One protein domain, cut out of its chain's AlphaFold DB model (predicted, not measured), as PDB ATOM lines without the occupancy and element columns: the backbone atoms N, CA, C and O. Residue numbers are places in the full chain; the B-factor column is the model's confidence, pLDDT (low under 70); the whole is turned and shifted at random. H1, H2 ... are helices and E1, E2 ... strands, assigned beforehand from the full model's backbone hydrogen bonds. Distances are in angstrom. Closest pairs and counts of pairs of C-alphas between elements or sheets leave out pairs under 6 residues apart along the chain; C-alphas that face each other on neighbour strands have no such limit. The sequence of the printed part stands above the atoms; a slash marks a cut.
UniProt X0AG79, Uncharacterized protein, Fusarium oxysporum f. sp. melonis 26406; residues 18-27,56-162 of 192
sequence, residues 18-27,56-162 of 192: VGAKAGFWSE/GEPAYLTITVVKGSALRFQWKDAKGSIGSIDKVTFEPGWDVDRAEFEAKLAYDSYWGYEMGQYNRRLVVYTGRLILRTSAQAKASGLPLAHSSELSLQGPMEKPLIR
ATOM      1  N   VAL A  18      33.978  16.994 -15.517       81.81
ATOM      2  CA  VAL A  18      32.934  17.546 -14.629       81.81
ATOM      3  C   VAL A  18      33.398  17.776 -13.193       81.81
ATOM      4  O   VAL A  18      32.602  18.176 -12.340       81.81
ATOM      5  N   GLY A  19      34.663  17.481 -12.901       84.06
ATOM      6  CA  GLY A  19      35.249  17.568 -11.572       84.06
ATOM      7  C   GLY A  19      36.319  18.645 -11.473       84.06
ATOM      8  O   GLY A  19      37.177  18.775 -12.339       84.06
ATOM      9  N   ALA A  20      36.318  19.380 -10.365       89.50
ATOM     10  CA  ALA A  20      37.392  20.302 -10.027       89.50
ATOM     11  C   ALA A  20      38.507  19.563  -9.285       89.50
ATOM     12  O   ALA A  20      38.304  19.131  -8.148       89.50
ATOM     13  N   LYS A  21      39.685  19.433  -9.906       92.06
ATOM     14  CA  LYS A  21      40.881  18.871  -9.263       92.06
ATOM     15  C   LYS A  21      41.428  19.860  -8.231       92.06
ATOM     16  O   LYS A  21      42.182  20.755  -8.589       92.06
ATOM     17  N   ALA A  22      41.041  19.705  -6.970       88.38
ATOM     18  CA  ALA A  22      41.324  20.702  -5.936       88.38
ATOM     19  C   ALA A  22      42.517  20.356  -5.033       88.38
ATOM     20  O   ALA A  22      42.979  21.197  -4.258       88.38
ATOM     21  N   GLY A  23      42.994  19.114  -5.080       88.69
ATOM     22  CA  GLY A  23      44.008  18.652  -4.147       88.69
ATOM     23  C   GLY A  23      44.325  17.174  -4.269       88.69
ATOM     24  O   GLY A  23      44.074  16.547  -5.300       88.69
ATOM     25  N   PHE A  24      44.851  16.626  -3.179       87.88
ATOM     26  CA  PHE A  24      45.245  15.228  -3.058       87.88
ATOM     27  C   PHE A  24      44.723  14.617  -1.762       87.88
ATOM     28  O   PHE A  24      44.545  15.309  -0.756       87.88
ATOM     29  N   TRP A  25      44.522  13.303  -1.761       84.12
ATOM     30  CA  TRP A  25      44.108  12.572  -0.565       84.12
ATOM     31  C   TRP A  25      45.229  12.488   0.471       84.12
ATOM     32  O   TRP A  25      46.363  12.109   0.156       84.12
ATOM     33  N   SER A  26      44.899  12.822   1.719       72.38
ATOM     34  CA  SER A  26      45.868  12.963   2.810       72.38
ATOM     35  C   SER A  26      45.912  11.782   3.783       72.38
ATOM     36  O   SER A  26      46.904  11.639   4.505       72.38
ATOM     37  N   GLU A  27      44.903  10.903   3.782       61.78
ATOM     38  CA  GLU A  27      44.847   9.761   4.701       61.78
ATOM     39  C   GLU A  27      45.975   8.751   4.424       61.78
ATOM     40  O   GLU A  27      45.924   7.946   3.498       61.78
ATOM     41  N   GLY A  56      47.907  10.487  -1.695       75.62
ATOM     42  CA  GLY A  56      48.517  11.213  -2.809       75.62
ATOM     43  C   GLY A  56      47.762  11.118  -4.138       75.62
ATOM     44  O   GLY A  56      48.169  11.780  -5.087       75.62
ATOM     45  N   GLU A  57      46.663  10.360  -4.224       83.56
ATOM     46  CA  GLU A  57      45.801  10.380  -5.412       83.56
ATOM     47  C   GLU A  57      45.092  11.740  -5.560       83.56
ATOM     48  O   GLU A  57      44.737  12.355  -4.544       83.56
ATOM     49  N   PRO A  58      44.856  12.221  -6.795       88.06
ATOM     50  CA  PRO A  58      44.102  13.444  -7.035       88.06
ATOM     51  C   PRO A  58      42.676  13.381  -6.476       88.06
ATOM     52  O   PRO A  58      41.939  12.416  -6.692       88.06
ATOM     53  N   ALA A  59      42.269  14.453  -5.805       89.25
ATOM     54  CA  ALA A  59      40.927  14.643  -5.280       89.25
ATOM     55  C   ALA A  59      40.148  15.634  -6.155       89.25
ATOM     56  O   ALA A  59      40.535  16.796  -6.319       89.25
ATOM     57  N   TYR A  60      39.018  15.169  -6.682       90.75
ATOM     58  CA  TYR A  60      38.103  15.942  -7.509       90.75
ATOM     59  C   TYR A  60      36.812  16.238  -6.752       90.75
ATOM     60  O   TYR A  60      36.167  15.321  -6.239       90.75
ATOM     61  N   LEU A  61      36.380  17.497  -6.740       90.50
ATOM     62  CA  LEU A  61      35.025  17.843  -6.326       90.50
ATOM     63  C   LEU A  61      34.096  17.785  -7.535       90.50
ATOM     64  O   LEU A  61      34.317  18.474  -8.525       90.50
ATOM     65  N   THR A  62      33.044  16.979  -7.449       89.00
ATOM     66  CA  THR A  62      32.038  16.835  -8.510       89.00
ATOM     67  C   THR A  62      30.665  17.270  -8.045       89.00
ATOM     68  O   THR A  62      30.353  17.231  -6.850       89.00
ATOM     69  N   ILE A  63      29.822  17.628  -9.010       86.50
ATOM     70  CA  ILE A  63      28.433  18.002  -8.775       86.50
ATOM     71  C   ILE A  63      27.501  17.012  -9.448       86.50
ATOM     72  O   ILE A  63      27.691  16.614 -10.593       86.50
ATOM     73  N   THR A  64      26.454  16.640  -8.721       81.56
ATOM     74  CA  THR A  64      25.313  15.920  -9.280       81.56
ATOM     75  C   THR A  64      24.043  16.718  -9.020       81.56
ATOM     76  O   THR A  64      23.759  17.095  -7.880       81.56
ATOM     77  N   VAL A  65      23.245  16.950 -10.062       74.25
ATOM     78  CA  VAL A  65      21.904  17.528  -9.920       74.25
ATOM     79  C   VAL A  65      20.928  16.404  -9.582       74.25
ATOM     80  O   VAL A  65      20.668  15.522 -10.398       74.25
ATOM     81  N   VAL A  66      20.378  16.425  -8.369       71.88
ATOM     82  CA  VAL A  66      19.385  15.437  -7.927       71.88
ATOM     83  C   VAL A  66      17.979  16.017  -8.109       71.88
ATOM     84  O   VAL A  66      17.700  17.146  -7.691       71.88
ATOM     85  N   LYS A  67      17.086  15.247  -8.745       60.50
ATOM     86  CA  LYS A  67      15.704  15.654  -9.050       60.50
ATOM     87  C   LYS A  67      14.973  16.100  -7.778       60.50
ATOM     88  O   LYS A  67      14.857  15.327  -6.836       60.50
ATOM     89  N   GLY A  68      14.453  17.331  -7.781       58.53
ATOM     90  CA  GLY A  68      13.707  17.902  -6.651       58.53
ATOM     91  C   GLY A  68      14.565  18.528  -5.543       58.53
ATOM     92  O   GLY A  68      14.015  18.963  -4.539       58.53
ATOM     93  N   SER A  69      15.886  18.615  -5.715       53.22
ATOM     94  CA  SER A  69      16.819  19.052  -4.661       53.22
ATOM     95  C   SER A  69      17.871  20.053  -5.156       53.22
ATOM     96  O   SER A  69      17.947  20.358  -6.352       53.22
ATOM     97  N   ALA A  70      18.644  20.603  -4.213       68.62
ATOM     98  CA  ALA A  70      19.835  21.420  -4.453       68.62
ATOM     99  C   ALA A  70      20.985  20.597  -5.074       68.62
ATOM    100  O   ALA A  70      20.907  19.369  -5.175       68.62
ATOM    101  N   LEU A  71      22.048  21.279  -5.511       79.25
ATOM    102  CA  LEU A  71      23.267  20.643  -6.021       79.25
ATOM    103  C   LEU A  71      23.881  19.730  -4.949       79.25
ATOM    104  O   LEU A  71      24.045  20.147  -3.804       79.25
ATOM    105  N   ARG A  72      24.231  18.492  -5.318       81.81
ATOM    106  CA  ARG A  72      24.966  17.578  -4.437       81.81
ATOM    107  C   ARG A  72      26.444  17.600  -4.801       81.81
ATOM    108  O   ARG A  72      26.799  17.221  -5.914       81.81
ATOM    109  N   PHE A  73      27.276  17.969  -3.838       85.50
ATOM    110  CA  PHE A  73      28.730  17.931  -3.951       85.50
ATOM    111  C   PHE A  73      29.262  16.584  -3.464       85.50
ATOM    112  O   PHE A  73      28.817  16.072  -2.434       85.50
ATOM    113  N   GLN A  74      30.184  15.993  -4.218       87.31
ATOM    114  CA  GLN A  74      30.830  14.728  -3.871       87.31
ATOM    115  C   GLN A  74      32.308  14.764  -4.231       87.31
ATOM    116  O   GLN A  74      32.658  15.065  -5.374       87.31
ATOM    117  N   TRP A  75      33.149  14.383  -3.274       88.50
ATOM    118  CA  TRP A  75      34.569  14.168  -3.506       88.50
ATOM    119  C   TRP A  75      34.827  12.784  -4.103       88.50
ATOM    120  O   TRP A  75      34.311  11.773  -3.607       88.50
ATOM    121  N   LYS A  76      35.613  12.762  -5.179       87.50
ATOM    122  CA  LYS A  76      35.911  11.581  -5.988       87.50
ATOM    123  C   LYS A  76      37.380  11.525  -6.409       87.50
ATOM    124  O   LYS A  76      38.071  12.538  -6.425       87.50
ATOM    125  N   ASP A  77      37.817  10.333  -6.777       84.19
ATOM    126  CA  ASP A  77      39.077  10.000  -7.445       84.19
ATOM    127  C   ASP A  77      38.743   9.128  -8.661       84.19
ATOM    128  O   ASP A  77      37.572   8.849  -8.945       84.19
ATOM    129  N   ALA A  78      39.771   8.666  -9.369       77.56
ATOM    130  CA  ALA A  78      39.610   7.799 -10.532       77.56
ATOM    131  C   ALA A  78      38.844   6.487 -10.244       77.56
ATOM    132  O   ALA A  78      38.310   5.880 -11.171       77.56
ATOM    133  N   LYS A  79      38.779   6.037  -8.984       75.19
ATOM    134  CA  LYS A  79      38.146   4.783  -8.560       75.19
ATOM    135  C   LYS A  79      36.716   4.958  -8.056       75.19
ATOM    136  O   LYS A  79      35.942   4.004  -8.123       75.19
ATOM    137  N   GLY A  80      36.324   6.137  -7.571       74.81
ATOM    138  CA  GLY A  80      34.934   6.376  -7.187       74.81
ATOM    139  C   GLY A  80      34.705   7.495  -6.179       74.81
ATOM    140  O   GLY A  80      35.414   8.491  -6.154       74.81
ATOM    141  N   SER A  81      33.630   7.357  -5.392       75.75
ATOM    142  CA  SER A  81      33.215   8.307  -4.348       75.75
ATOM    143  C   SER A  81      33.861   7.970  -3.012       75.75
ATOM    144  O   SER A  81      33.801   6.827  -2.570       75.75
ATOM    145  N   ILE A  82      34.404   8.980  -2.334       63.66
ATOM    146  CA  ILE A  82      35.455   8.736  -1.325       63.66
ATOM    147  C   ILE A  82      35.086   9.285   0.049       63.66
ATOM    148  O   ILE A  82      35.585   8.835   1.079       63.66
ATOM    149  N   GLY A  83      34.093  10.170   0.105       68.12
ATOM    150  CA  GLY A  83      33.519  10.650   1.353       68.12
ATOM    151  C   GLY A  83      33.718  12.145   1.546       68.12
ATOM    152  O   GLY A  83      33.226  12.931   0.741       68.12
ATOM    153  N   SER A  84      34.338  12.517   2.665       72.00
ATOM    154  CA  SER A  84      34.288  13.860   3.248       72.00
ATOM    155  C   SER A  84      35.543  14.698   2.951       72.00
ATOM    156  O   SER A  84      36.598  14.178   2.596       72.00
ATOM    157  N   ILE A  85      35.386  16.018   3.069       80.75
ATOM    158  CA  ILE A  85      36.375  17.053   2.740       80.75
ATOM    159  C   ILE A  85      37.596  17.072   3.669       80.75
ATOM    160  O   ILE A  85      38.670  17.501   3.269       80.75
ATOM    161  N   ASP A  86      37.441  16.575   4.895       78.06
ATOM    162  CA  ASP A  86      38.481  16.468   5.928       78.06
ATOM    163  C   ASP A  86      39.670  15.589   5.513       78.06
ATOM    164  O   ASP A  86      40.745  15.677   6.101       78.06
ATOM    165  N   LYS A  87      39.492  14.777   4.471       78.62
ATOM    166  CA  LYS A  87      40.507  13.871   3.929       78.62
ATOM    167  C   LYS A  87      41.258  14.446   2.717       78.62
ATOM    168  O   LYS A  87      42.094  13.752   2.134       78.62
ATOM    169  N   VAL A  88      40.975  15.691   2.326       82.38
ATOM    170  CA  VAL A  88      41.584  16.357   1.165       82.38
ATOM    171  C   VAL A  88      42.599  17.402   1.623       82.38
ATOM    172  O   VAL A  88      42.260  18.351   2.327       82.38
ATOM    173  N   THR A  89      43.845  17.267   1.170       87.69
ATOM    174  CA  THR A  89      44.833  18.348   1.230       87.69
ATOM    175  C   THR A  89      44.727  19.176  -0.042       87.69
ATOM    176  O   THR A  89      45.003  18.675  -1.132       87.69
ATOM    177  N   PHE A  90      44.349  20.445   0.100       87.50
ATOM    178  CA  PHE A  90      44.237  21.379  -1.016       87.50
ATOM    179  C   PHE A  90      45.599  21.726  -1.622       87.50
ATOM    180  O   PHE A  90      46.584  21.931  -0.911       87.50
ATOM    181  N   GLU A  91      45.635  21.834  -2.949       87.44
ATOM    182  CA  GLU A  91      46.763  22.449  -3.644       87.44
ATOM    183  C   GLU A  91      46.878  23.945  -3.266       87.44
ATOM    184  O   GLU A  91      45.878  24.586  -2.927       87.44
ATOM    185  N   PRO A  92      48.076  24.554  -3.333       86.31
ATOM    186  CA  PRO A  92      48.241  25.976  -3.046       86.31
ATOM    187  C   PRO A  92      47.274  26.858  -3.852       86.31
ATOM    188  O   PRO A  92      47.164  26.751  -5.072       86.31
ATOM    189  N   GLY A  93      46.570  27.757  -3.161       83.69
ATOM    190  CA  GLY A  93      45.585  28.653  -3.775       83.69
ATOM    191  C   GLY A  93      44.211  28.025  -4.033       83.69
ATOM    192  O   GLY A  93      43.343  28.719  -4.580       83.69
ATOM    193  N   TRP A  94      44.006  26.765  -3.643       87.94
ATOM    194  CA  TRP A  94      42.697  26.131  -3.555       87.94
ATOM    195  C   TRP A  94      42.112  26.235  -2.151       87.94
ATOM    196  O   TRP A  94      42.813  26.185  -1.143       87.94
ATOM    197  N   ASP A  95      40.794  26.366  -2.117       86.75
ATOM    198  CA  ASP A  95      39.957  26.296  -0.932       86.75
ATOM    199  C   ASP A  95      38.606  25.676  -1.321       86.75
ATOM    200  O   ASP A  95      38.355  25.358  -2.491       86.75
ATOM    201  N   VAL A  96      37.739  25.473  -0.329       85.81
ATOM    202  CA  VAL A  96      36.419  24.859  -0.529       85.81
ATOM    203  C   VAL A  96      35.562  25.679  -1.493       85.81
ATOM    204  O   VAL A  96      34.938  25.115  -2.388       85.81
ATOM    205  N   ASP A  97      35.560  27.004  -1.341       86.62
ATOM    206  CA  ASP A  97      34.743  27.903  -2.159       86.62
ATOM    207  C   ASP A  97      35.166  27.859  -3.633       86.62
ATOM    208  O   ASP A  97      34.317  27.797  -4.527       86.62
ATOM    209  N   ARG A  98      36.476  27.839  -3.894       86.38
ATOM    210  CA  ARG A  98      37.041  27.667  -5.232       86.38
ATOM    211  C   ARG A  98      36.700  26.303  -5.804       86.38
ATOM    212  O   ARG A  98      36.256  26.229  -6.944       86.38
ATOM    213  N   ALA A  99      36.873  25.239  -5.024       88.38
ATOM    214  CA  ALA A  99      36.538  23.890  -5.464       88.38
ATOM    215  C   ALA A  99      35.059  23.787  -5.860       88.38
ATOM    216  O   ALA A  99      34.744  23.247  -6.920       88.38
ATOM    217  N   GLU A 100      34.146  24.338  -5.053       89.75
ATOM    218  CA  GLU A 100      32.718  24.359  -5.377       89.75
ATOM    219  C   GLU A 100      32.419  25.166  -6.640       89.75
ATOM    220  O   GLU A 100      31.573  24.761  -7.439       89.75
ATOM    221  N   PHE A 101      33.067  26.320  -6.813       85.62
ATOM    222  CA  PHE A 101      32.885  27.164  -7.988       85.62
ATOM    223  C   PHE A 101      33.353  26.462  -9.266       85.62
ATOM    224  O   PHE A 101      32.581  26.353 -10.217       85.62
ATOM    225  N   GLU A 102      34.575  25.936  -9.267       86.50
ATOM    226  CA  GLU A 102      35.150  25.229 -10.412       86.50
ATOM    227  C   GLU A 102      34.336  23.972 -10.746       86.50
ATOM    228  O   GLU A 102      34.086  23.681 -11.912       86.50
ATOM    229  N   ALA A 103      33.815  23.266  -9.734       87.06
ATOM    230  CA  ALA A 103      32.955  22.107  -9.956       87.06
ATOM    231  C   ALA A 103      31.609  22.500 -10.596       87.06
ATOM    232  O   ALA A 103      31.088  21.764 -11.435       87.06
ATOM    233  N   LYS A 104      31.042  23.666 -10.239       86.75
ATOM    234  CA  LYS A 104      29.837  24.219 -10.895       86.75
ATOM    235  C   LYS A 104      30.126  24.578 -12.336       86.75
ATOM    236  O   LYS A 104      29.340  24.220 -13.207       86.75
ATOM    237  N   LEU A 105      31.242  25.261 -12.571       83.62
ATOM    238  CA  LEU A 105      31.640  25.696 -13.899       83.62
ATOM    239  C   LEU A 105      31.899  24.506 -14.828       83.62
ATOM    240  O   LEU A 105      31.397  24.500 -15.950       83.62
ATOM    241  N   ALA A 106      32.621  23.485 -14.358       81.38
ATOM    242  CA  ALA A 106      32.881  22.262 -15.116       81.38
ATOM    243  C   ALA A 106      31.578  21.514 -15.440       81.38
ATOM    244  O   ALA A 106      31.331  21.157 -16.593       81.38
ATOM    245  N   TYR A 107      30.700  21.349 -14.444       85.38
ATOM    246  CA  TYR A 107      29.395  20.721 -14.639       85.38
ATOM    247  C   TYR A 107      28.542  21.463 -15.681       85.38
ATOM    248  O   TYR A 107      28.015  20.832 -16.598       85.38
ATOM    249  N   ASP A 108      28.411  22.785 -15.549       82.62
ATOM    250  CA  ASP A 108      27.625  23.620 -16.462       82.62
ATOM    251  C   ASP A 108      28.212  23.624 -17.879       82.62
ATOM    252  O   ASP A 108      27.479  23.450 -18.849       82.62
ATOM    253  N   SER A 109      29.538  23.719 -18.006       78.88
ATOM    254  CA  SER A 109      30.223  23.708 -19.304       78.88
ATOM    255  C   SER A 109      29.991  22.397 -20.056       78.88
ATOM    256  O   SER A 109      29.609  22.419 -21.228       78.88
ATOM    257  N   TYR A 110      30.171  21.255 -19.382       81.31
ATOM    258  CA  TYR A 110      29.979  19.940 -19.993       81.31
ATOM    259  C   TYR A 110      28.519  19.713 -20.385       81.31
ATOM    260  O   TYR A 110      28.202  19.481 -21.553       81.31
ATOM    261  N   TRP A 111      27.606  19.811 -19.414       77.94
ATOM    262  CA  TRP A 111      26.202  19.505 -19.665       77.94
ATOM    263  C   TRP A 111      25.531  20.556 -20.546       77.94
ATOM    264  O   TRP A 111      24.677  20.199 -21.352       77.94
ATOM    265  N   GLY A 112      25.926  21.825 -20.461       77.62
ATOM    266  CA  GLY A 112      25.460  22.874 -21.363       77.62
ATOM    267  C   GLY A 112      25.820  22.573 -22.818       77.62
ATOM    268  O   GLY A 112      24.952  22.637 -23.694       77.62
ATOM    269  N   TYR A 113      27.068  22.170 -23.078       76.38
ATOM    270  CA  TYR A 113      27.511  21.774 -24.414       76.38
ATOM    271  C   TYR A 113      26.797  20.507 -24.908       76.38
ATOM    272  O   TYR A 113      26.182  20.522 -25.980       76.38
ATOM    273  N   GLU A 114      26.819  19.430 -24.121       76.62
ATOM    274  CA  GLU A 114      26.242  18.137 -24.500       76.62
ATOM    275  C   GLU A 114      24.724  18.217 -24.719       76.62
ATOM    276  O   GLU A 114      24.202  17.742 -25.734       76.62
ATOM    277  N   MET A 115      24.000  18.901 -23.826       74.44
ATOM    278  CA  MET A 115      22.562  19.129 -23.994       74.44
ATOM    279  C   MET A 115      22.263  20.042 -25.182       74.44
ATOM    280  O   MET A 115      21.272  19.832 -25.886       74.44
ATOM    281  N   GLY A 116      23.131  21.017 -25.461       74.38
ATOM    282  CA  GLY A 116      23.056  21.840 -26.665       74.38
ATOM    283  C   GLY A 116      23.144  21.003 -27.945       74.38
ATOM    284  O   GLY A 116      22.297  21.133 -28.836       74.38
ATOM    285  N   GLN A 117      24.116  20.090 -28.027       74.25
ATOM    286  CA  GLN A 117      24.272  19.186 -29.174       74.25
ATOM    287  C   GLN A 117      23.097  18.215 -29.309       74.25
ATOM    288  O   GLN A 117      22.583  18.014 -30.417       74.25
ATOM    289  N   TYR A 118      22.637  17.644 -28.193       71.56
ATOM    290  CA  TYR A 118      21.467  16.771 -28.153       71.56
ATOM    291  C   TYR A 118      20.223  17.472 -28.716       71.56
ATOM    292  O   TYR A 118      19.605  16.985 -29.669       71.56
ATOM    293  N   ASN A 119      19.902  18.654 -28.183       67.50
ATOM    294  CA  ASN A 119      18.733  19.433 -28.585       67.50
ATOM    295  C   ASN A 119      18.817  19.859 -30.055       67.50
ATOM    296  O   ASN A 119      17.831  19.754 -30.786       67.50
ATOM    297  N   ARG A 120      20.003  20.255 -30.537       75.62
ATOM    298  CA  ARG A 120      20.213  20.583 -31.955       75.62
ATOM    299  C   ARG A 120      19.904  19.393 -32.866       75.62
ATOM    300  O   ARG A 120      19.195  19.556 -33.860       75.62
ATOM    301  N   ARG A 121      20.417  18.200 -32.544       72.25
ATOM    302  CA  ARG A 121      20.164  16.974 -33.325       72.25
ATOM    303  C   ARG A 121      18.682  16.616 -33.343       72.25
ATOM    304  O   ARG A 121      18.161  16.258 -34.399       72.25
ATOM    305  N   LEU A 122      18.014  16.749 -32.199       67.25
ATOM    306  CA  LEU A 122      16.582  16.508 -32.070       67.25
ATOM    307  C   LEU A 122      15.772  17.450 -32.976       67.25
ATOM    308  O   LEU A 122      14.968  16.977 -33.773       67.25
ATOM    309  N   VAL A 123      16.035  18.761 -32.926       70.69
ATOM    310  CA  VAL A 123      15.336  19.762 -33.756       70.69
ATOM    311  C   VAL A 123      15.525  19.488 -35.249       70.69
ATOM    312  O   VAL A 123      14.549  19.474 -36.002       70.69
ATOM    313  N   VAL A 124      16.761  19.223 -35.687       73.06
ATOM    314  CA  VAL A 124      17.057  18.929 -37.100       73.06
ATOM    315  C   VAL A 124      16.331  17.668 -37.566       73.06
ATOM    316  O   VAL A 124      15.772  17.654 -38.665       73.06
ATOM    317  N   TYR A 125      16.326  16.610 -36.752       70.69
ATOM    318  CA  TYR A 125      15.615  15.383 -37.092       70.69
ATOM    319  C   TYR A 125      14.108  15.624 -37.212       70.69
ATOM    320  O   TYR A 125      13.513  15.253 -38.224       70.69
ATOM    321  N   THR A 126      13.500  16.278 -36.219       65.81
ATOM    322  CA  THR A 126      12.058  16.542 -36.210       65.81
ATOM    323  C   THR A 126      11.645  17.388 -37.410       65.81
ATOM    324  O   THR A 126      10.686  17.041 -38.095       65.81
ATOM    325  N   GLY A 127      12.417  18.426 -37.753       66.12
ATOM    326  CA  GLY A 127      12.179  19.221 -38.961       66.12
ATOM    327  C   GLY A 127      12.219  18.384 -40.245       66.12
ATOM    328  O   GLY A 127      11.334  18.500 -41.093       66.12
ATOM    329  N   ARG A 128      13.202  17.480 -40.381       71.62
ATOM    330  CA  ARG A 128      13.294  16.566 -41.535       71.62
ATOM    331  C   ARG A 128      12.124  15.590 -41.602       71.62
ATOM    332  O   ARG A 128      11.639  15.317 -42.699       71.62
ATOM    333  N   LEU A 129      11.683  15.072 -40.457       67.50
ATOM    334  CA  LEU A 129      10.536  14.174 -40.388       67.50
ATOM    335  C   LEU A 129       9.268  14.894 -40.861       67.50
ATOM    336  O   LEU A 129       8.626  14.407 -41.784       67.50
ATOM    337  N   ILE A 130       8.984  16.090 -40.331       67.69
ATOM    338  CA  ILE A 130       7.826  16.910 -40.731       67.69
ATOM    339  C   ILE A 130       7.813  17.136 -42.247       67.69
ATOM    340  O   ILE A 130       6.788  16.914 -42.894       67.69
ATOM    341  N   LEU A 131       8.947  17.544 -42.828       71.62
ATOM    342  CA  LEU A 131       9.057  17.780 -44.271       71.62
ATOM    343  C   LEU A 131       8.779  16.511 -45.084       71.62
ATOM    344  O   LEU A 131       8.056  16.565 -46.078       71.62
ATOM    345  N   ARG A 132       9.319  15.364 -44.654       72.44
ATOM    346  CA  ARG A 132       9.137  14.081 -45.344       72.44
ATOM    347  C   ARG A 132       7.686  13.612 -45.287       72.44
ATOM    348  O   ARG A 132       7.132  13.258 -46.324       72.44
ATOM    349  N   THR A 133       7.067  13.662 -44.109       64.69
ATOM    350  CA  THR A 133       5.666  13.272 -43.911       64.69
ATOM    351  C   THR A 133       4.728  14.188 -44.696       64.69
ATOM    352  O   THR A 133       3.813  13.707 -45.358       64.69
ATOM    353  N   SER A 134       5.005  15.496 -44.718       67.75
ATOM    354  CA  SER A 134       4.232  16.474 -45.499       67.75
ATOM    355  C   SER A 134       4.353  16.238 -47.007       67.75
ATOM    356  O   SER A 134       3.354  16.272 -47.722       67.75
ATOM    357  N   ALA A 135       5.566  15.967 -47.503       71.69
ATOM    358  CA  ALA A 135       5.793  15.643 -48.910       71.69
ATOM    359  C   ALA A 135       5.079  14.345 -49.315       71.69
ATOM    360  O   ALA A 135       4.475  14.286 -50.385       71.69
ATOM    361  N   GLN A 136       5.102  13.330 -48.447       73.06
ATOM    362  CA  GLN A 136       4.411  12.066 -48.676       73.06
ATOM    363  C   GLN A 136       2.888  12.241 -48.683       73.06
ATOM    364  O   GLN A 136       2.249  11.739 -49.600       73.06
ATOM    365  N   ALA A 137       2.324  12.986 -47.727       70.56
ATOM    366  CA  ALA A 137       0.894  13.308 -47.685       70.56
ATOM    367  C   ALA A 137       0.446  14.070 -48.943       70.56
ATOM    368  O   ALA A 137      -0.558  13.726 -49.563       70.56
ATOM    369  N   LYS A 138       1.247  15.049 -49.390       73.56
ATOM    370  CA  LYS A 138       0.997  15.783 -50.637       73.56
ATOM    371  C   LYS A 138       1.022  14.868 -51.866       73.56
ATOM    372  O   LYS A 138       0.196  15.037 -52.755       73.56
ATOM    373  N   ALA A 139       1.953  13.918 -51.926       76.25
ATOM    374  CA  ALA A 139       2.060  12.974 -53.039       76.25
ATOM    375  C   ALA A 139       0.928  11.932 -53.060       76.25
ATOM    376  O   ALA A 139       0.555  11.464 -54.131       76.25
ATOM    377  N   SER A 140       0.378  11.570 -51.898       77.25
ATOM    378  CA  SER A 140      -0.688  10.572 -51.762       77.25
ATOM    379  C   SER A 140      -2.103  11.159 -51.713       77.25
ATOM    380  O   SER A 140      -3.064  10.398 -51.639       77.25
ATOM    381  N   GLY A 141      -2.249  12.490 -51.740       73.50
ATOM    382  CA  GLY A 141      -3.542  13.173 -51.612       73.50
ATOM    383  C   GLY A 141      -4.181  13.042 -50.225       73.50
ATOM    384  O   GLY A 141      -5.355  13.369 -50.057       73.50
ATOM    385  N   LEU A 142      -3.429  12.555 -49.233       69.00
ATOM    386  CA  LEU A 142      -3.896  12.402 -47.859       69.00
ATOM    387  C   LEU A 142      -3.841  13.747 -47.114       69.00
ATOM    388  O   LEU A 142      -2.940  14.557 -47.359       69.00
ATOM    389  N   PRO A 143      -4.768  13.994 -46.173       61.78
ATOM    390  CA  PRO A 143      -4.714  15.181 -45.331       61.78
ATOM    391  C   PRO A 143      -3.433  15.185 -44.484       61.78
ATOM    392  O   PRO A 143      -2.999  14.146 -43.984       61.78
ATOM    393  N   LEU A 144      -2.821  16.364 -44.314       58.19
ATOM    394  CA  LEU A 144      -1.671  16.511 -43.422       58.19
ATOM    395  C   LEU A 144      -2.094  16.245 -41.971       58.19
ATOM    396  O   LEU A 144      -3.050  16.845 -41.476       58.19
ATOM    397  N   ALA A 145      -1.338  15.389 -41.282       55.31
ATOM    398  CA  ALA A 145      -1.473  15.195 -39.843       55.31
ATOM    399  C   ALA A 145      -1.268  16.530 -39.099       55.31
ATOM    400  O   ALA A 145      -0.404  17.334 -39.464       55.31
ATOM    401  N   HIS A 146      -2.084  16.782 -38.070       52.91
ATOM    402  CA  HIS A 146      -2.024  18.009 -37.277       52.91
ATOM    403  C   HIS A 146      -0.659  18.175 -36.592       52.91
ATOM    404  O   HIS A 146      -0.091  17.229 -36.047       52.91
ATOM    405  N   SER A 147      -0.151  19.412 -36.560       50.03
ATOM    406  CA  SER A 147       1.155  19.771 -35.985       50.03
ATOM    407  C   SER A 147       1.326  19.374 -34.511       50.03
ATOM    408  O   SER A 147       2.454  19.280 -34.032       50.03
ATOM    409  N   SER A 148       0.227  19.118 -33.795       49.75
ATOM    410  CA  SER A 148       0.223  18.632 -32.412       49.75
ATOM    411  C   SER A 148       0.804  17.223 -32.257       49.75
ATOM    412  O   SER A 148       1.407  16.945 -31.226       49.75
ATOM    413  N   GLU A 149       0.689  16.349 -33.264       51.47
ATOM    414  CA  GLU A 149       1.256  14.986 -33.224       51.47
ATOM    415  C   GLU A 149       2.776  14.965 -33.461       51.47
ATOM    416  O   GLU A 149       3.460  14.015 -33.087       51.47
ATOM    417  N   LEU A 150       3.323  16.044 -34.034       51.94
ATOM    418  CA  LEU A 150       4.756  16.237 -34.307       51.94
ATOM    419  C   LEU A 150       5.420  17.169 -33.275       51.94
ATOM    420  O   LEU A 150       6.552  17.623 -33.465       51.94
ATOM    421  N   SER A 151       4.711  17.465 -32.182       51.44
ATOM    422  CA  SER A 151       5.157  18.366 -31.123       51.44
ATOM    423  C   SER A 151       6.382  17.818 -30.383       51.44
ATOM    424  O   SER A 151       6.422  16.669 -29.948       51.44
ATOM    425  N   LEU A 152       7.375  18.686 -30.166       52.34
ATOM    426  CA  LEU A 152       8.555  18.429 -29.328       52.34
ATOM    427  C   LEU A 152       8.245  18.459 -27.815       52.34
ATOM    428  O   LEU A 152       9.171  18.414 -26.999       52.34
ATOM    429  N   GLN A 153       6.970  18.552 -27.413       46.00
ATOM    430  CA  GLN A 153       6.555  18.493 -26.009       46.00
ATOM    431  C   GLN A 153       6.828  17.097 -25.429       46.00
ATOM    432  O   GLN A 153       6.056  16.164 -25.610       46.00
ATOM    433  N   GLY A 154       7.960  16.946 -24.738       51.50
ATOM    434  CA  GLY A 154       8.372  15.690 -24.101       51.50
ATOM    435  C   GLY A 154       9.842  15.316 -24.324       51.50
ATOM    436  O   GLY A 154      10.508  14.985 -23.346       51.50
ATOM    437  N   PRO A 155      10.376  15.364 -25.562       49.62
ATOM    438  CA  PRO A 155      11.780  15.036 -25.831       49.62
ATOM    439  C   PRO A 155      12.779  16.179 -25.602       49.62
ATOM    440  O   PRO A 155      13.966  15.900 -25.451       49.62
ATOM    441  N   MET A 156      12.345  17.445 -25.553       47.84
ATOM    442  CA  MET A 156      13.226  18.516 -25.082       47.84
ATOM    443  C   MET A 156      13.403  18.391 -23.568       47.84
ATOM    444  O   MET A 156      12.504  18.732 -22.796       47.84
ATOM    445  N   GLU A 157      14.569  17.920 -23.128       53.56
ATOM    446  CA  GLU A 157      14.996  18.169 -21.754       53.56
ATOM    447  C   GLU A 157      15.141  19.690 -21.612       53.56
ATOM    448  O   GLU A 157      15.821  20.342 -22.413       53.56
ATOM    449  N   LYS A 158      14.404  20.266 -20.649       52.25
ATOM    450  CA  LYS A 158      14.472  21.696 -20.328       52.25
ATOM    451  C   LYS A 158      15.948  22.101 -20.272       52.25
ATOM    452  O   LYS A 158      16.729  21.329 -19.708       52.25
ATOM    453  N   PRO A 159      16.341  23.262 -20.829       46.12
ATOM    454  CA  PRO A 159      17.707  23.734 -20.676       46.12
ATOM    455  C   PRO A 159      18.067  23.650 -19.192       46.12
ATOM    456  O   PRO A 159      17.281  24.072 -18.343       46.12
ATOM    457  N   LEU A 160      19.240  23.096 -18.878       44.66
ATOM    458  CA  LEU A 160      19.796  23.043 -17.519       44.66
ATOM    459  C   LEU A 160      20.089  24.442 -16.944       44.66
ATOM    460  O   LEU A 160      20.777  24.572 -15.942       44.66
ATOM    461  N   ILE A 161      19.518  25.493 -17.526       41.25
ATOM    462  CA  ILE A 161      19.462  26.826 -16.961       41.25
ATOM    463  C   ILE A 161      18.369  26.787 -15.887       41.25
ATOM    464  O   ILE A 161      17.244  27.248 -16.073       41.25
ATOM    465  N   ARG A 162      18.685  26.183 -14.739       44.59
ATOM    466  CA  ARG A 162      18.078  26.675 -13.503       44.59
ATOM    467  C   ARG A 162      18.548  28.118 -13.372       44.59
ATOM    468  O   ARG A 162      19.746  28.364 -13.480       44.59
TER     469      ARG A 162
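What this domain is: This is residues 18 to 27 and 56 to 162 of the 192 residues of an uncharacterized protein of Fusarium oxysporum f. sp. melonis 26406 (UniProt X0AG79). A small, strongly twisted sheet of five strands forms a head at one end, and one very long helix, H1, grazes it with residues 96 to 108 and then sticks far out from it like a handle. Beyond the helix, residues 141 to 162 fold back alongside H1 toward the sheet as a long stretch with no named element. The printed part has 117 residues, with five named strands and then one named helix in the order E1 E2 E3 E4 E5 H1; the sheet runs E4 E3 E2 E1 E5, with E3, E2, E1 and E5 each antiparallel to the next. The class is mixed, helices and strands. The whole is extended, a rod with a radius of gyration of the C-alphas of 22.5 A and spans of 74 by 24 by 24 A.

Where its parts are: In the sheet, E2 is residues 58 to 65, 22.8 A from first to last C-alpha, and E3 is residues 71 to 77, 19.1 A. E1, residues 19 to 25, is 15.0 A long and begins at C-alpha 19 at (35.249, 17.568, -11.572). E4 is residues 80 to 83, 9.7 A, and E5 is residues 88 to 90, 6.1 A. H1, residues 96 to 140, measures 64.9 A, from C-alpha 96 at (36.419, 24.859, -0.529) to C-alpha 140 at (-0.688, 10.572, -51.762).

How they stand to each other: E2 and E3 form a hairpin, antiparallel at 152 degrees between their directions, with N 62 and O 74 at 2.8 A and N 74 and O 62 at 2.9 A, within hydrogen-bond range. E1 is the antiparallel neighbour of E2 at 141 degrees, with N 59 and O 23 at 2.8 A. The edge strand E5 is antiparallel to E1, with N 89 and O 24 at 2.8 A. The other edge strand, E4, meets E3 only at a point, where C-alphas 81 and 76 face each other at 4.5 A. E4 and E5 are apart. H1 is on the sheet but only grazes it; its closest C-alphas to E1 are those of Ala 103 and Ala 20, 4.8 A apart, and to E2 those of Ala 103 and Thr 62, 5.5 A apart. In H1 every O i to N i+4 pair is within hydrogen-bond range.

The domain as a whole: The two C-alphas farthest apart are those of Glu 27 and Gly 141, at 74.3 A. Residues 28 to 55 are not printed; C-alphas 27 and 56 are 8.5 A apart across this cut, which lies in the link from E1 to E2. The other links between named elements are tight. The mean pLDDT of the printed part is 73.6, and 36 residues are under 70, among them residues 67 to 70 and 142 to 162.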